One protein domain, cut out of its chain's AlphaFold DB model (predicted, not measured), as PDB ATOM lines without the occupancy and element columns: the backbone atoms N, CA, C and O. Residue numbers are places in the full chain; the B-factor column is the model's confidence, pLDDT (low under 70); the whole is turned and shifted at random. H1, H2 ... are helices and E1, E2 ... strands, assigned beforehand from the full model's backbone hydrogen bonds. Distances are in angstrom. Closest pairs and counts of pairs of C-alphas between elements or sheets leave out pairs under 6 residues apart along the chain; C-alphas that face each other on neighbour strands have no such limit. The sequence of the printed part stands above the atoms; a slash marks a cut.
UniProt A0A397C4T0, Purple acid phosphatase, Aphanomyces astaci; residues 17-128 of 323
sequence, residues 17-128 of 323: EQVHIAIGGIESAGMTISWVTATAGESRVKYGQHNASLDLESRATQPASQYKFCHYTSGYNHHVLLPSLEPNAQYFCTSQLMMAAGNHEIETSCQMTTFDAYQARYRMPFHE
ATOM      1  N   GLU A  17      34.320   0.602 128.062       92.31
ATOM      2  CA  GLU A  17      34.016   0.400 126.648       92.31
ATOM      3  C   GLU A  17      32.801   1.237 126.240       92.31
ATOM      4  O   GLU A  17      32.096   1.785 127.090       92.31
ATOM      5  N   GLN A  18      32.544   1.333 124.931       92.38
ATOM      6  CA  GLN A  18      31.382   2.051 124.380       92.38
ATOM      7  C   GLN A  18      31.276   3.488 124.919       92.38
ATOM      8  O   GLN A  18      30.181   3.977 125.195       92.38
ATOM      9  N   VAL A  19      32.424   4.152 125.103       92.19
ATOM     10  CA  VAL A  19      32.484   5.508 125.656       92.19
ATOM     11  C   VAL A  19      31.808   6.476 124.693       92.19
ATOM     12  O   VAL A  19      32.199   6.582 123.530       92.19
ATOM     13  N   HIS A  20      30.809   7.195 125.183       92.25
ATOM     14  CA  HIS A  20      30.073   8.186 124.411       92.25
ATOM     15  C   HIS A  20      29.656   9.355 125.298       92.25
ATOM     16  O   HIS A  20      29.663   9.268 126.527       92.25
ATOM     17  N   ILE A  21      29.340  10.474 124.656       91.81
ATOM     18  CA  ILE A  21      29.180  11.758 125.326       91.81
ATOM     19  C   ILE A  21      27.915  12.435 124.817       91.81
ATOM     20  O   ILE A  21      27.632  12.373 123.624       91.81
ATOM     21  N   ALA A  22      27.181  13.096 125.704       91.94
ATOM     22  CA  ALA A  22      26.005  13.896 125.378       91.94
ATOM     23  C   ALA A  22      26.089  15.274 126.049       91.94
ATOM     24  O   ALA A  22      26.828  15.460 127.019       91.94
ATOM     25  N   ILE A  23      25.315  16.242 125.559       90.25
ATOM     26  CA  ILE A  23      25.129  17.530 126.237       90.25
ATOM     27  C   ILE A  23      24.390  17.288 127.557       90.25
ATOM     28  O   ILE A  23      23.428  16.524 127.625       90.25
ATOM     29  N   GLY A  24      24.878  17.922 128.620       83.56
ATOM     30  CA  GLY A  24      24.447  17.692 129.996       83.56
ATOM     31  C   GLY A  24      23.343  18.616 130.510       83.56
ATOM     32  O   GLY A  24      22.974  18.471 131.665       83.56
ATOM     33  N   GLY A  25      22.815  19.564 129.725       70.12
ATOM     34  CA  GLY A  25      21.751  20.458 130.202       70.12
ATOM     35  C   GLY A  25      21.293  21.518 129.201       70.12
ATOM     36  O   GLY A  25      21.751  21.539 128.059       70.12
ATOM     37  N   ILE A  26      20.386  22.399 129.647       67.25
ATOM     38  CA  ILE A  26      19.840  23.491 128.823       67.25
ATOM     39  C   ILE A  26      20.901  24.564 128.555       67.25
ATOM     40  O   ILE A  26      21.002  25.009 127.432       67.25
ATOM     41  N   GLU A  27      21.769  24.927 129.500       67.44
ATOM     42  CA  GLU A  27      22.666  26.091 129.340       67.44
ATOM     43  C   GLU A  27      23.975  25.811 128.566       67.44
ATOM     44  O   GLU A  27      24.944  26.553 128.698       67.44
ATOM     45  N   SER A  28      24.062  24.716 127.796       65.38
ATOM     46  CA  SER A  28      25.285  24.247 127.102       65.38
ATOM     47  C   SER A  28      26.545  24.057 127.981       65.38
ATOM     48  O   SER A  28      27.588  23.662 127.465       65.38
ATOM     49  N   ALA A  29      26.481  24.298 129.293       71.50
ATOM     50  CA  ALA A  29      27.630  24.338 130.202       71.50
ATOM     51  C   ALA A  29      27.892  23.001 130.918       71.50
ATOM     52  O   ALA A  29      28.418  22.961 132.029       71.50
ATOM     53  N   GLY A  30      27.514  21.876 130.316       83.44
ATOM     54  CA  GLY A  30      27.732  20.566 130.916       83.44
ATOM     55  C   GLY A  30      27.745  19.453 129.890       83.44
ATOM     56  O   GLY A  30      27.151  19.560 128.817       83.44
ATOM     57  N   MET A  31      28.423  18.365 130.233       89.38
ATOM     58  CA  MET A  31      28.509  17.166 129.402       89.38
ATOM     59  C   MET A  31      28.243  15.938 130.259       89.38
ATOM     60  O   MET A  31      28.705  15.850 131.395       89.38
ATOM     61  N   THR A  32      27.519  14.979 129.703       91.69
ATOM     62  CA  THR A  32      27.384  13.652 130.293       91.69
ATOM     63  C   THR A  32      28.348  12.709 129.597       91.69
ATOM     64  O   THR A  32      28.308  12.582 128.376       91.69
ATOM     65  N   ILE A  33      29.189  12.032 130.375       92.19
ATOM     66  CA  ILE A  33      30.083  10.981 129.894       92.19
ATOM     67  C   ILE A  33      29.507   9.636 130.317       92.19
ATOM     68  O   ILE A  33      29.222   9.413 131.497       92.19
ATOM     69  N   SER A  34      29.367   8.745 129.343       94.31
ATOM     70  CA  SER A  34      28.769   7.430 129.514       94.31
ATOM     71  C   SER A  34      29.701   6.334 129.017       94.31
ATOM     72  O   SER A  34      30.386   6.511 128.011       94.31
ATOM     73  N   TRP A  35      29.728   5.197 129.705       94.75
ATOM     74  CA  TRP A  35      30.512   4.024 129.305       94.75
ATOM     75  C   TRP A  35      29.931   2.737 129.892       94.75
ATOM     76  O   TRP A  35      29.052   2.775 130.753       94.75
ATOM     77  N   VAL A  36      30.447   1.596 129.436       95.56
ATOM     78  CA  VAL A  36      30.069   0.265 129.918       95.56
ATOM     79  C   VAL A  36      31.286  -0.461 130.492       95.56
ATOM     80  O   VAL A  36      32.375  -0.375 129.923       95.56
ATOM     81  N   THR A  37      31.115  -1.196 131.592       95.12
ATOM     82  CA  THR A  37      32.109  -2.149 132.128       95.12
ATOM     83  C   THR A  37      31.500  -3.543 132.308       95.12
ATOM     84  O   THR A  37      30.281  -3.717 132.371       95.12
ATOM     85  N   ALA A  38      32.348  -4.571 132.411       93.31
ATOM     86  CA  ALA A  38      31.893  -5.940 132.669       93.31
ATOM     87  C   ALA A  38      31.459  -6.168 134.133       93.31
ATOM     88  O   ALA A  38      30.557  -6.965 134.387       93.31
ATOM     89  N   THR A  39      32.076  -5.472 135.093       91.06
ATOM     90  CA  THR A  39      31.772  -5.572 136.530       91.06
ATOM     91  C   THR A  39      31.283  -4.249 137.107       91.06
ATOM     92  O   THR A  39      31.639  -3.174 136.620       91.06
ATOM     93  N   ALA A  40      30.476  -4.330 138.170       90.69
ATOM     94  CA  ALA A  40      30.025  -3.158 138.903       90.69
ATOM     95  C   ALA A  40      31.223  -2.394 139.473       90.69
ATOM     96  O   ALA A  40      32.195  -2.990 139.943       90.69
ATOM     97  N   GLY A  41      31.125  -1.072 139.485       88.12
ATOM     98  CA  GLY A  41      32.170  -0.223 140.024       88.12
ATOM     99  C   GLY A  41      31.687   1.196 140.251       88.12
ATOM    100  O   GLY A  41      30.586   1.579 139.852       88.12
ATOM    101  N   GLU A  42      32.539   1.977 140.900       91.06
ATOM    102  CA  GLU A  42      32.294   3.397 141.080       91.06
ATOM    103  C   GLU A  42      32.327   4.139 139.736       91.06
ATOM    104  O   GLU A  42      33.274   4.017 138.958       91.06
ATOM    105  N   SER A  43      31.304   4.957 139.495       94.19
ATOM    106  CA  SER A  43      31.209   5.824 138.323       94.19
ATOM    107  C   SER A  43      31.841   7.184 138.626       94.19
ATOM    108  O   SER A  43      31.196   8.047 139.227       94.19
ATOM    109  N   ARG A  44      33.095   7.393 138.213       91.69
ATOM    110  CA  ARG A  44      33.796   8.679 138.356       91.69
ATOM    111  C   ARG A  44      34.581   9.044 137.103       91.69
ATOM    112  O   ARG A  44      35.129   8.165 136.443       91.69
ATOM    113  N   VAL A  45      34.681  10.337 136.823       89.50
ATOM    114  CA  VAL A  45      35.483  10.893 135.729       89.50
ATOM    115  C   VAL A  45      36.416  11.951 136.292       89.50
ATOM    116  O   VAL A  45      35.959  12.876 136.959       89.50
ATOM    117  N   LYS A  46      37.711  11.829 135.985       85.94
ATOM    118  CA  LYS A  46      38.692  12.902 136.171       85.94
ATOM    119  C   LYS A  46      38.882  13.649 134.859       85.94
ATOM    120  O   LYS A  46      38.989  13.008 133.814       85.94
ATOM    121  N   TYR A  47      38.917  14.973 134.908       84.31
ATOM    122  CA  TYR A  47      39.019  15.832 133.729       84.31
ATOM    123  C   TYR A  47      39.792  17.118 134.045       84.31
ATOM    124  O   TYR A  47      40.059  17.438 135.200       84.31
ATOM    125  N   GLY A  48      40.199  17.839 133.006       79.06
ATOM    126  CA  GLY A  48      40.969  19.074 133.116       79.06
ATOM    127  C   GLY A  48      41.166  19.717 131.746       79.06
ATOM    128  O   GLY A  48      40.887  19.096 130.719       79.06
ATOM    129  N   GLN A  49      41.635  20.964 131.728       76.75
ATOM    130  CA  GLN A  49      41.897  21.715 130.490       76.75
ATOM    131  C   GLN A  49      43.248  21.353 129.847       76.75
ATOM    132  O   GLN A  49      43.501  21.676 128.688       76.75
ATOM    133  N   HIS A  50      44.121  20.655 130.580       74.12
ATOM    134  CA  HIS A  50      45.446  20.262 130.116       74.12
ATOM    135  C   HIS A  50      45.627  18.748 130.230       74.12
ATOM    136  O   HIS A  50      45.371  18.158 131.270       74.12
ATOM    137  N   ASN A  51      46.143  18.106 129.177       67.94
ATOM    138  CA  ASN A  51      46.326  16.647 129.158       67.94
ATOM    139  C   ASN A  51      47.274  16.137 130.267       67.94
ATOM    140  O   ASN A  51      47.194  14.989 130.687       67.94
ATOM    141  N   ALA A  52      48.180  16.995 130.743       72.00
ATOM    142  CA  ALA A  52      49.134  16.663 131.798       72.00
ATOM    143  C   ALA A  52      48.549  16.757 133.224       72.00
ATOM    144  O   ALA A  52      49.214  16.336 134.165       72.00
ATOM    145  N   SER A  53      47.344  17.316 133.400       74.75
ATOM    146  CA  SER A  53      46.764  17.614 134.716       74.75
ATOM    147  C   SER A  53      45.228  17.529 134.667       74.75
ATOM    148  O   SER A  53      44.536  18.339 134.049       74.75
ATOM    149  N   LEU A  54      44.698  16.475 135.295       79.81
ATOM    150  CA  LEU A  54      43.262  16.210 135.440       79.81
ATOM    151  C   LEU A  54      42.838  16.539 136.877       79.81
ATOM    152  O   LEU A  54      42.604  15.639 137.687       79.81
ATOM    153  N   ASP A  55      42.814  17.831 137.193       83.50
ATOM    154  CA  ASP A  55      42.632  18.331 138.562       83.50
ATOM    155  C   ASP A  55      41.164  18.340 139.020       83.50
ATOM    156  O   ASP A  55      40.884  18.516 140.206       83.50
ATOM    157  N   LEU A  56      40.216  18.140 138.097       85.00
ATOM    158  CA  LEU A  56      38.785  18.092 138.385       85.00
ATOM    159  C   LEU A  56      38.281  16.651 138.412       85.00
ATOM    160  O   LEU A  56      38.767  15.778 137.691       85.00
ATOM    161  N   GLU A  57      37.256  16.408 139.224       87.44
ATOM    162  CA  GLU A  57      36.593  15.112 139.311       87.44
ATOM    163  C   GLU A  57      35.077  15.284 139.431       87.44
ATOM    164  O   GLU A  57      34.573  16.191 140.092       87.44
ATOM    165  N   SER A  58      34.323  14.395 138.790       89.25
ATOM    166  CA  SER A  58      32.876  14.280 138.970       89.25
ATOM    167  C   SER A  58      32.482  12.820 139.150       89.25
ATOM    168  O   SER A  58      33.136  11.908 138.637       89.25
ATOM    169  N   ARG A  59      31.418  12.596 139.923       93.06
ATOM    170  CA  ARG A  59      30.919  11.271 140.307       93.06
ATOM    171  C   ARG A  59      29.448  11.160 139.938       93.06
ATOM    172  O   ARG A  59      28.726  12.154 139.981       93.06
ATOM    173  N   ALA A  60      29.008   9.964 139.562       91.19
ATOM    174  CA  ALA A  60      27.597   9.741 139.274       91.19
ATOM    175  C   ALA A  60      26.755   9.899 140.545       91.19
ATOM    176  O   ALA A  60      27.152   9.472 141.627       91.19
ATOM    177  N   THR A  61      25.557  10.458 140.392       87.88
ATOM    178  CA  THR A  61      24.555  10.518 141.466       87.88
ATOM    179  C   THR A  61      23.812   9.197 141.644       87.88
ATOM    180  O   THR A  61      23.182   8.984 142.676       87.88
ATOM    181  N   GLN A  62      23.877   8.313 140.644       89.88
ATOM    182  CA  GLN A  62      23.263   6.990 140.654       89.88
ATOM    183  C   GLN A  62      24.328   5.905 140.443       89.88
ATOM    184  O   GLN A  62      25.289   6.133 139.699       89.88
ATOM    185  N   PRO A  63      24.175   4.723 141.066       93.38
ATOM    186  CA  PRO A  63      25.044   3.583 140.803       93.38
ATOM    187  C   PRO A  63      25.011   3.162 139.330       93.38
ATOM    188  O   PRO A  63      24.021   3.381 138.630       93.38
ATOM    189  N   ALA A  64      26.079   2.504 138.880       94.44
ATOM    190  CA  ALA A  64      26.085   1.865 137.571       94.44
ATOM    191  C   ALA A  64      24.976   0.803 137.486       94.44
ATOM    192  O   ALA A  64      24.745   0.067 138.448       94.44
ATOM    193  N   SER A  65      24.295   0.713 136.346       95.00
ATOM    194  CA  SER A  65      23.080  -0.093 136.200       95.00
ATOM    195  C   SER A  65      23.158  -1.062 135.022       95.00
ATOM    196  O   SER A  65      23.880  -0.849 134.051       95.00
ATOM    197  N   GLN A  66      22.399  -2.151 135.094       95.56
ATOM    198  CA  GLN A  66      22.235  -3.094 133.990       95.56
ATOM    199  C   GLN A  66      20.782  -3.086 133.538       95.56
ATOM    200  O   GLN A  66      19.876  -2.910 134.353       95.56
ATOM    201  N   TYR A  67      20.565  -3.364 132.260       93.06
ATOM    202  CA  TYR A  67      19.252  -3.747 131.764       93.06
ATOM    203  C   TYR A  67      19.275  -5.216 131.352       93.06
ATOM    204  O   TYR A  67      20.320  -5.788 131.013       93.06
ATOM    205  N   LYS A  68      18.105  -5.843 131.407       91.50
ATOM    206  CA  LYS A  68      17.887  -7.186 130.877       91.50
ATOM    207  C   LYS A  68      16.992  -7.058 129.666       91.50
ATOM    208  O   LYS A  68      16.070  -6.261 129.713       91.50
ATOM    209  N   PHE A  69      17.229  -7.858 128.638       89.25
ATOM    210  CA  PHE A  69      16.348  -7.962 127.481       89.25
ATOM    211  C   PHE A  69      16.301  -9.413 127.007       89.25
ATOM    212  O   PHE A  69      17.319  -9.966 126.598       89.25
ATOM    213  N   CYS A  70      15.139 -10.063 127.089       87.88
ATOM    214  CA  CYS A  70      15.023 -11.510 126.876       87.88
ATOM    215  C   CYS A  70      16.054 -12.280 127.752       87.88
ATOM    216  O   CYS A  70      16.024 -12.165 128.978       87.88
ATOM    217  N   HIS A  71      16.988 -13.024 127.146       90.38
ATOM    218  CA  HIS A  71      18.080 -13.732 127.836       90.38
ATOM    219  C   HIS A  71      19.385 -12.926 127.949       90.38
ATOM    220  O   HIS A  71      20.368 -13.410 128.507       90.38
ATOM    221  N   TYR A  72      19.416 -11.705 127.419       92.56
ATOM    222  CA  TYR A  72      20.563 -10.815 127.504       92.56
ATOM    223  C   TYR A  72      20.541 -10.026 128.816       92.56
ATOM    224  O   TYR A  72      19.499  -9.542 129.255       92.56
ATOM    225  N   THR A  73      21.712  -9.863 129.427       94.75
ATOM    226  CA  THR A  73      21.963  -8.886 130.492       94.75
ATOM    227  C   THR A  73      23.139  -8.028 130.052       94.75
ATOM    228  O   THR A  73      24.159  -8.565 129.615       94.75
ATOM    229  N   SER A  74      22.994  -6.707 130.127       96.06
ATOM    230  CA  SER A  74      24.054  -5.788 129.712       96.06
ATOM    231  C   SER A  74      25.260  -5.818 130.645       96.06
ATOM    232  O   SER A  74      25.170  -6.289 131.774       96.06
ATOM    233  N   GLY A  75      26.380  -5.232 130.215       95.94
ATOM    234  CA  GLY A  75      27.382  -4.738 131.165       95.94
ATOM    235  C   GLY A  75      26.803  -3.627 132.051       95.94
ATOM    236  O   GLY A  75      25.658  -3.199 131.863       95.94
ATOM    237  N   TYR A  76      27.585  -3.159 133.015       96.50
ATOM    238  CA  TYR A  76      27.201  -2.050 133.883       96.50
ATOM    239  C   TYR A  76      27.363  -0.736 133.122       96.50
ATOM    240  O   TYR A  76      28.457  -0.407 132.677       96.50
ATOM    241  N   ASN A  77      26.262  -0.015 132.939       96.69
ATOM    242  CA  ASN A  77      26.209   1.294 132.304       96.69
ATOM    243  C   ASN A  77      26.494   2.357 133.364       96.69
ATOM    244  O   ASN A  77      25.885   2.366 134.436       96.69
ATOM    245  N   HIS A  78      27.422   3.249 133.054       95.94
ATOM    246  CA  HIS A  78      27.827   4.356 133.902       95.94
ATOM    247  C   HIS A  78      27.471   5.665 133.210       95.94
ATOM    248  O   HIS A  78      27.720   5.802 132.015       95.94
ATOM    249  N   HIS A  79      26.960   6.636 133.969       94.69
ATOM    250  CA  HIS A  79      26.683   7.988 133.482       94.69
ATOM    251  C   HIS A  79      27.167   9.007 134.508       94.69
ATOM    252  O   HIS A  79      26.714   9.001 135.653       94.69
ATOM    253  N   VAL A  80      28.076   9.890 134.104       92.62
ATOM    254  CA  VAL A  80      28.594  10.966 134.953       92.62
ATOM    255  C   VAL A  80      28.325  12.297 134.274       92.62
ATOM    256  O   VAL A  80      28.803  12.540 133.168       92.62
ATOM    257  N   LEU A  81      27.557  13.150 134.949       91.25
ATOM    258  CA  LEU A  81      27.372  14.542 134.559       91.25
ATOM    259  C   LEU A  81      28.568  15.360 135.051       91.25
ATOM    260  O   LEU A  81      28.961  15.243 136.211       91.25
ATOM    261  N   LEU A  82      29.122  16.185 134.168       88.75
ATOM    262  CA  LEU A  82      30.126  17.198 134.466       88.75
ATOM    263  C   LEU A  82      29.399  18.553 134.440       88.75
ATOM    264  O   LEU A  82      29.181  19.091 133.350       88.75
ATOM    265  N   PRO A  83      28.933  19.064 135.596       74.94
ATOM    266  CA  PRO A  83      28.175  20.303 135.657       74.94
ATOM    267  C   PRO A  83      29.147  21.485 135.716       74.94
ATOM    268  O   PRO A  83      29.935  21.570 136.653       74.94
ATOM    269  N   SER A  84      29.052  22.437 134.789       73.69
ATOM    270  CA  SER A  84      29.869  23.670 134.734       73.69
ATOM    271  C   SER A  84      31.224  23.512 134.035       73.69
ATOM    272  O   SER A  84      32.286  23.749 134.607       73.69
ATOM    273  N   LEU A  85      31.185  23.117 132.764       78.75
ATOM    274  CA  LEU A  85      32.334  23.229 131.865       78.75
ATOM    275  C   LEU A  85      32.400  24.636 131.269       78.75
ATOM    276  O   LEU A  85      31.373  25.196 130.885       78.75
ATOM    277  N   GLU A  86      33.615  25.175 131.147       71.38
ATOM    278  CA  GLU A  86      33.842  26.457 130.478       71.38
ATOM    279  C   GLU A  86      33.438  26.354 128.996       71.38
ATOM    280  O   GLU A  86      33.973  25.501 128.270       71.38
ATOM    281  N   PRO A  87      32.509  27.198 128.508       68.69
ATOM    282  CA  PRO A  87      32.135  27.207 127.101       68.69
ATOM    283  C   PRO A  87      33.349  27.465 126.199       68.69
ATOM    284  O   PRO A  87      34.221  28.270 126.516       68.69
ATOM    285  N   ASN A  88      33.391  26.813 125.032       61.94
ATOM    286  CA  ASN A  88      34.483  26.917 124.049       61.94
ATOM    287  C   ASN A  88      35.876  26.456 124.535       61.94
ATOM    288  O   ASN A  88      36.864  26.694 123.838       61.94
ATOM    289  N   ALA A  89      35.985  25.777 125.680       59.06
ATOM    290  CA  ALA A  89      37.234  25.155 126.108       59.06
ATOM    291  C   ALA A  89      37.400  23.748 125.503       59.06
ATOM    292  O   ALA A  89      36.445  22.979 125.370       59.06
ATOM    293  N   GLN A  90      38.635  23.396 125.136       63.66
ATOM    294  CA  GLN A  90      38.941  22.054 124.654       63.66
ATOM    295  C   GLN A  90      39.080  21.097 125.839       63.66
ATOM    296  O   GLN A  90      40.043  21.164 126.598       63.66
ATOM    297  N   TYR A  91      38.152  20.154 125.934       62.62
ATOM    298  CA  TYR A  91      38.301  18.955 126.748       62.62
ATOM    299  C   TYR A  91      38.519  17.771 125.800       62.62
ATOM    300  O   TYR A  91      37.836  17.640 124.784       62.62
ATOM    301  N   PHE A  92      39.517  16.930 126.077       55.16
ATOM    302  CA  PHE A  92      39.857  15.778 125.237       55.16
ATOM    303  C   PHE A  92      38.717  14.750 125.284       55.16
ATOM    304  O   PHE A  92      38.632  13.963 126.223       55.16
ATOM    305  N   CYS A  93      37.826  14.764 124.292       52.56
ATOM    306  CA  CYS A  93      36.591  13.977 124.281       52.56
ATOM    307  C   CYS A  93      36.164  13.591 122.849       52.56
ATOM    308  O   CYS A  93      36.578  14.221 121.875       52.56
ATOM    309  N   THR A  94      35.359  12.531 122.723       53.62
ATOM    310  CA  THR A  94      34.729  12.095 121.462       53.62
ATOM    311  C   THR A  94      33.577  13.031 121.052       53.62
ATOM    312  O   THR A  94      33.182  13.915 121.813       53.62
ATOM    313  N   SER A  95      33.040  12.869 119.835       66.56
ATOM    314  CA  SER A  95      31.890  13.648 119.346       66.56
ATOM    315  C   SER A  95      30.652  13.473 120.236       66.56
ATOM    316  O   SER A  95      30.351  12.365 120.678       66.56
ATOM    317  N   GLN A  96      29.921  14.567 120.465       80.69
ATOM    318  CA  GLN A  96      28.677  14.571 121.240       80.69
ATOM    319  C   GLN A  96      27.539  13.932 120.430       80.69
ATOM    320  O   GLN A  96      27.326  14.284 119.269       80.69
ATOM    321  N   LEU A  97      26.802  13.010 121.045       88.00
ATOM    322  CA  LEU A  97      25.683  12.282 120.454       88.00
ATOM    323  C   LEU A  97      24.399  12.604 121.219       88.00
ATOM    324  O   LEU A  97      24.294  12.328 122.413       88.00
ATOM    325  N   MET A  98      23.416  13.156 120.508       94.56
ATOM    326  CA  MET A  98      22.079  13.454 121.027       94.56
ATOM    327  C   MET A  98      21.073  12.562 120.302       94.56
ATOM    328  O   MET A  98      21.000  12.581 119.073       94.56
ATOM    329  N   MET A  99      20.325  11.752 121.049       95.75
ATOM    330  CA  MET A  99      19.552  10.640 120.490       95.75
ATOM    331  C   MET A  99      18.046  10.875 120.605       95.75
ATOM    332  O   MET A  99      17.553  11.134 121.701       95.75
ATOM    333  N   ALA A 100      17.300  10.688 119.518       97.25
ATOM    334  CA  ALA A 100      15.839  10.587 119.539       97.25
ATOM    335  C   ALA A 100      15.416   9.112 119.444       97.25
ATOM    336  O   ALA A 100      16.029   8.351 118.699       97.25
ATOM    337  N   ALA A 101      14.387   8.705 120.190       97.25
ATOM    338  CA  ALA A 101      13.905   7.323 120.178       97.25
ATOM    339  C   ALA A 101      13.122   6.995 118.896       97.25
ATOM    340  O   ALA A 101      12.161   7.702 118.563       97.25
ATOM    341  N   GLY A 102      13.489   5.898 118.231       97.62
ATOM    342  CA  GLY A 102      12.808   5.323 117.079       97.62
ATOM    343  C   GLY A 102      11.932   4.115 117.409       97.62
ATOM    344  O   GLY A 102      11.861   3.653 118.548       97.62
ATOM    345  N   ASN A 103      11.247   3.575 116.395       96.38
ATOM    346  CA  ASN A 103      10.453   2.351 116.562       96.38
ATOM    347  C   ASN A 103      11.329   1.120 116.847       96.38
ATOM    348  O   ASN A 103      10.858   0.171 117.470       96.38
ATOM    349  N   HIS A 104      12.588   1.126 116.404       95.88
ATOM    350  CA  HIS A 104      13.529   0.029 116.650       95.88
ATOM    351  C   HIS A 104      13.999  -0.026 118.104       95.88
ATOM    352  O   HIS A 104      14.336  -1.102 118.590       95.88
ATOM    353  N   GLU A 105      13.917   1.094 118.819       96.25
ATOM    354  CA  GLU A 105      14.201   1.173 120.248       96.25
ATOM    355  C   GLU A 105      13.005   0.737 121.108       96.25
ATOM    356  O   GLU A 105      13.150   0.635 122.316       96.25
ATOM    357  N   ILE A 106      11.822   0.444 120.545       93.94
ATOM    358  CA  ILE A 106      10.682  -0.033 121.355       93.94
ATOM    359  C   ILE A 106      10.983  -1.410 121.967       93.94
ATOM    360  O   ILE A 106      10.561  -1.669 123.090       93.94
ATOM    361  N   GLU A 107      11.726  -2.271 121.260       89.44
ATOM    362  CA  GLU A 107      12.200  -3.568 121.774       89.44
ATOM    363  C   GLU A 107      11.057  -4.559 122.142       89.44
ATOM    364  O   GLU A 107      11.038  -5.164 123.205       89.44
ATOM    365  N   THR A 108      10.075  -4.792 121.260       78.94
ATOM    366  CA  THR A 108       8.837  -5.544 121.598       78.94
ATOM    367  C   THR A 108       8.948  -7.078 121.690       78.94
ATOM    368  O   THR A 108       7.938  -7.754 121.878       78.94
ATOM    369  N   SER A 109      10.130  -7.678 121.521       73.56
ATOM    370  CA  SER A 109      10.232  -9.112 121.198       73.56
ATOM    371  C   SER A 109      10.051 -10.088 122.371       73.56
ATOM    372  O   SER A 109       9.597 -11.204 122.127       73.56
ATOM    373  N   CYS A 110      10.394  -9.731 123.619       75.19
ATOM    374  CA  CYS A 110      10.223 -10.663 124.754       75.19
ATOM    375  C   CYS A 110      10.008 -10.042 126.147       75.19
ATOM    376  O   CYS A 110      10.010 -10.779 127.134       75.19
ATOM    377  N   GLN A 111       9.844  -8.724 126.274       68.56
ATOM    378  CA  GLN A 111       9.568  -8.078 127.561       68.56
ATOM    379  C   GLN A 111       8.270  -7.279 127.529       68.56
ATOM    380  O   GLN A 111       7.778  -6.903 126.469       68.56
ATOM    381  N   MET A 112       7.695  -7.059 128.715       72.56
ATOM    382  CA  MET A 112       6.537  -6.178 128.894       72.56
ATOM    383  C   MET A 112       6.925  -4.693 128.934       72.56
ATOM    384  O   MET A 112       6.062  -3.826 128.803       72.56
ATOM    385  N   THR A 113       8.203  -4.403 129.168       83.88
ATOM    386  CA  THR A 113       8.788  -3.064 129.140       83.88
ATOM    387  C   THR A 113       9.291  -2.737 127.735       83.88
ATOM    388  O   THR A 113       9.456  -3.622 126.900       83.88
ATOM    389  N   THR A 114       9.434  -1.443 127.446       91.31
ATOM    390  CA  THR A 114       9.860  -0.932 126.135       91.31
ATOM    391  C   THR A 114      10.980   0.075 126.344       91.31
ATOM    392  O   THR A 114      10.980   0.777 127.361       91.31
ATOM    393  N   PHE A 115      11.884   0.192 125.368       94.50
ATOM    394  CA  PHE A 115      13.029   1.111 125.405       94.50
ATOM    395  C   PHE A 115      14.078   0.813 126.478       94.50
ATOM    396  O   PHE A 115      14.793   1.728 126.889       94.50
ATOM    397  N   ASP A 116      14.197  -0.429 126.944       93.38
ATOM    398  CA  ASP A 116      15.098  -0.764 128.047       93.38
ATOM    399  C   ASP A 116      16.566  -0.514 127.681       93.38
ATOM    400  O   ASP A 116      17.284   0.151 128.434       93.38
ATOM    401  N   ALA A 117      17.015  -0.959 126.501       94.69
ATOM    402  CA  ALA A 117      18.385  -0.700 126.068       94.69
ATOM    403  C   ALA A 117      18.612   0.791 125.795       94.69
ATOM    404  O   ALA A 117      19.620   1.345 126.233       94.69
ATOM    405  N   TYR A 118      17.685   1.455 125.099       95.81
ATOM    406  CA  TYR A 118      17.793   2.886 124.793       95.81
ATOM    407  C   TYR A 118      17.866   3.763 126.055       95.81
ATOM    408  O   TYR A 118      18.699   4.667 126.144       95.81
ATOM    409  N   GLN A 119      17.024   3.490 127.051       95.38
ATOM    410  CA  GLN A 119      16.994   4.247 128.305       95.38
ATOM    411  C   GLN A 119      18.231   3.989 129.168       95.38
ATOM    412  O   GLN A 119      18.698   4.906 129.837       95.38
ATOM    413  N   ALA A 120      18.761   2.764 129.158       95.44
ATOM    414  CA  ALA A 120      19.904   2.390 129.986       95.44
ATOM    415  C   ALA A 120      21.258   2.758 129.371       95.44
ATOM    416  O   ALA A 120      22.214   2.989 130.101       95.44
ATOM    417  N   ARG A 121      21.375   2.765 128.039       95.62
ATOM    418  CA  ARG A 121      22.659   3.002 127.360       95.62
ATOM    419  C   ARG A 121      22.987   4.470 127.223       95.62
ATOM    420  O   ARG A 121      24.157   4.822 127.271       95.62
ATOM    421  N   TYR A 122      21.973   5.304 127.038       94.88
ATOM    422  CA  TYR A 122      22.141   6.727 126.802       94.88
ATOM    423  C   TYR A 122      21.677   7.527 128.018       94.88
ATOM    424  O   TYR A 122      20.745   7.140 128.715       94.88
ATOM    425  N   ARG A 123      22.283   8.693 128.244       93.69
ATOM    426  CA  ARG A 123      21.788   9.677 129.215       93.69
ATOM    427  C   ARG A 123      21.698  11.033 128.537       93.69
ATOM    428  O   ARG A 123      22.683  11.755 128.423       93.69
ATOM    429  N   MET A 124      20.496  11.337 128.069       94.94
ATOM    430  CA  MET A 124      20.123  12.629 127.492       94.94
ATOM    431  C   MET A 124      19.708  13.602 128.602       94.94
ATOM    432  O   MET A 124      19.346  13.116 129.673       94.94
ATOM    433  N   PRO A 125      19.713  14.934 128.402       94.50
ATOM    434  CA  PRO A 125      19.471  15.933 129.452       94.50
ATOM    435  C   PRO A 125      17.985  16.074 129.853       94.50
ATOM    436  O   PRO A 125      17.422  17.167 129.945       94.50
ATOM    437  N   PHE A 126      17.295  14.951 130.066       94.06
ATOM    438  CA  PHE A 126      15.868  14.925 130.387       94.06
ATOM    439  C   PHE A 126      15.563  15.528 131.759       94.06
ATOM    440  O   PHE A 126      14.585  16.254 131.901       94.06
ATOM    441  N   HIS A 127      16.402  15.279 132.766       92.19
ATOM    442  CA  HIS A 127      16.186  15.825 134.106       92.19
ATOM    443  C   HIS A 127      16.378  17.345 134.095       92.19
ATOM    444  O   HIS A 127      15.561  18.094 134.623       92.19
ATOM    445  N   GLU A 128      17.434  17.792 133.422       92.00
ATOM    446  CA  GLU A 128      17.836  19.187 133.294       92.00
ATOM    447  C   GLU A 128      16.827  19.999 132.471       92.00
ATOM    448  O   GLU A 128      16.610  21.174 132.751       92.00
TER     449      GLU A 128
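AT A GLANCE: This is residues 17 to 128 of the 323 residues of the protein "Purple acid phosphatase" of Aphanomyces astaci (UniProt A0A397C4T0). With little regular structure, this is a small sandwich: the sheet E1, E2, E5 partly faced by the hairpin E3 and E4, strands crossed, with short helices H1 and H2 toward the other end. The 112 printed residues run E1 E2 E3 E4 E5 H1 H2, mixed, 41 in named elements; both sheets are antiparallel. It is compact, radius of gyration of the C-alphas 15.2 A, spanning 47 by 29 by 21 A.

IN THESE COORDINATES: Find C-alpha 17 at (34.016, 0.400, 126.648); E1 runs 19.3 A to residue 23. Next come E2, residues 30 to 37, 23.2 A; E3, 44 to 47; E4, 56 to 59; E5, 76 to 83, 22.4 A; H1, 103 to 106; and H2, 116 to 121, ending at (22.659, 3.002, 127.360).

HOW THE PARTS SIT: Within hydrogen-bond range, 2.9 A each, find N 20 and O 34 between E1 and E2, N 33 and O 80 between E2 and E5, N 45 and O 58 between E3 and E4. The sheets' strands stand at 57 degrees; E4 and E5 come closest at C-alphas 59 and 80, 5.8 A. H2 only grazes the larger sheet, with residues 120 to 121; its every O i to N i+4 pair is within range, while H1 is too short for one. H1 is close but not clearly touching H2, C-alphas 105 and 118 closest, 6.0 A.

THE WHOLE: C-alphas 52 and 112, the farthest apart, span 48.4 A. The printed part has no cut; links E4 to E5 and E5 to H1 are long. Find pLDDT under 70 at residues 26 to 28, 51, 87 to 95 and 111.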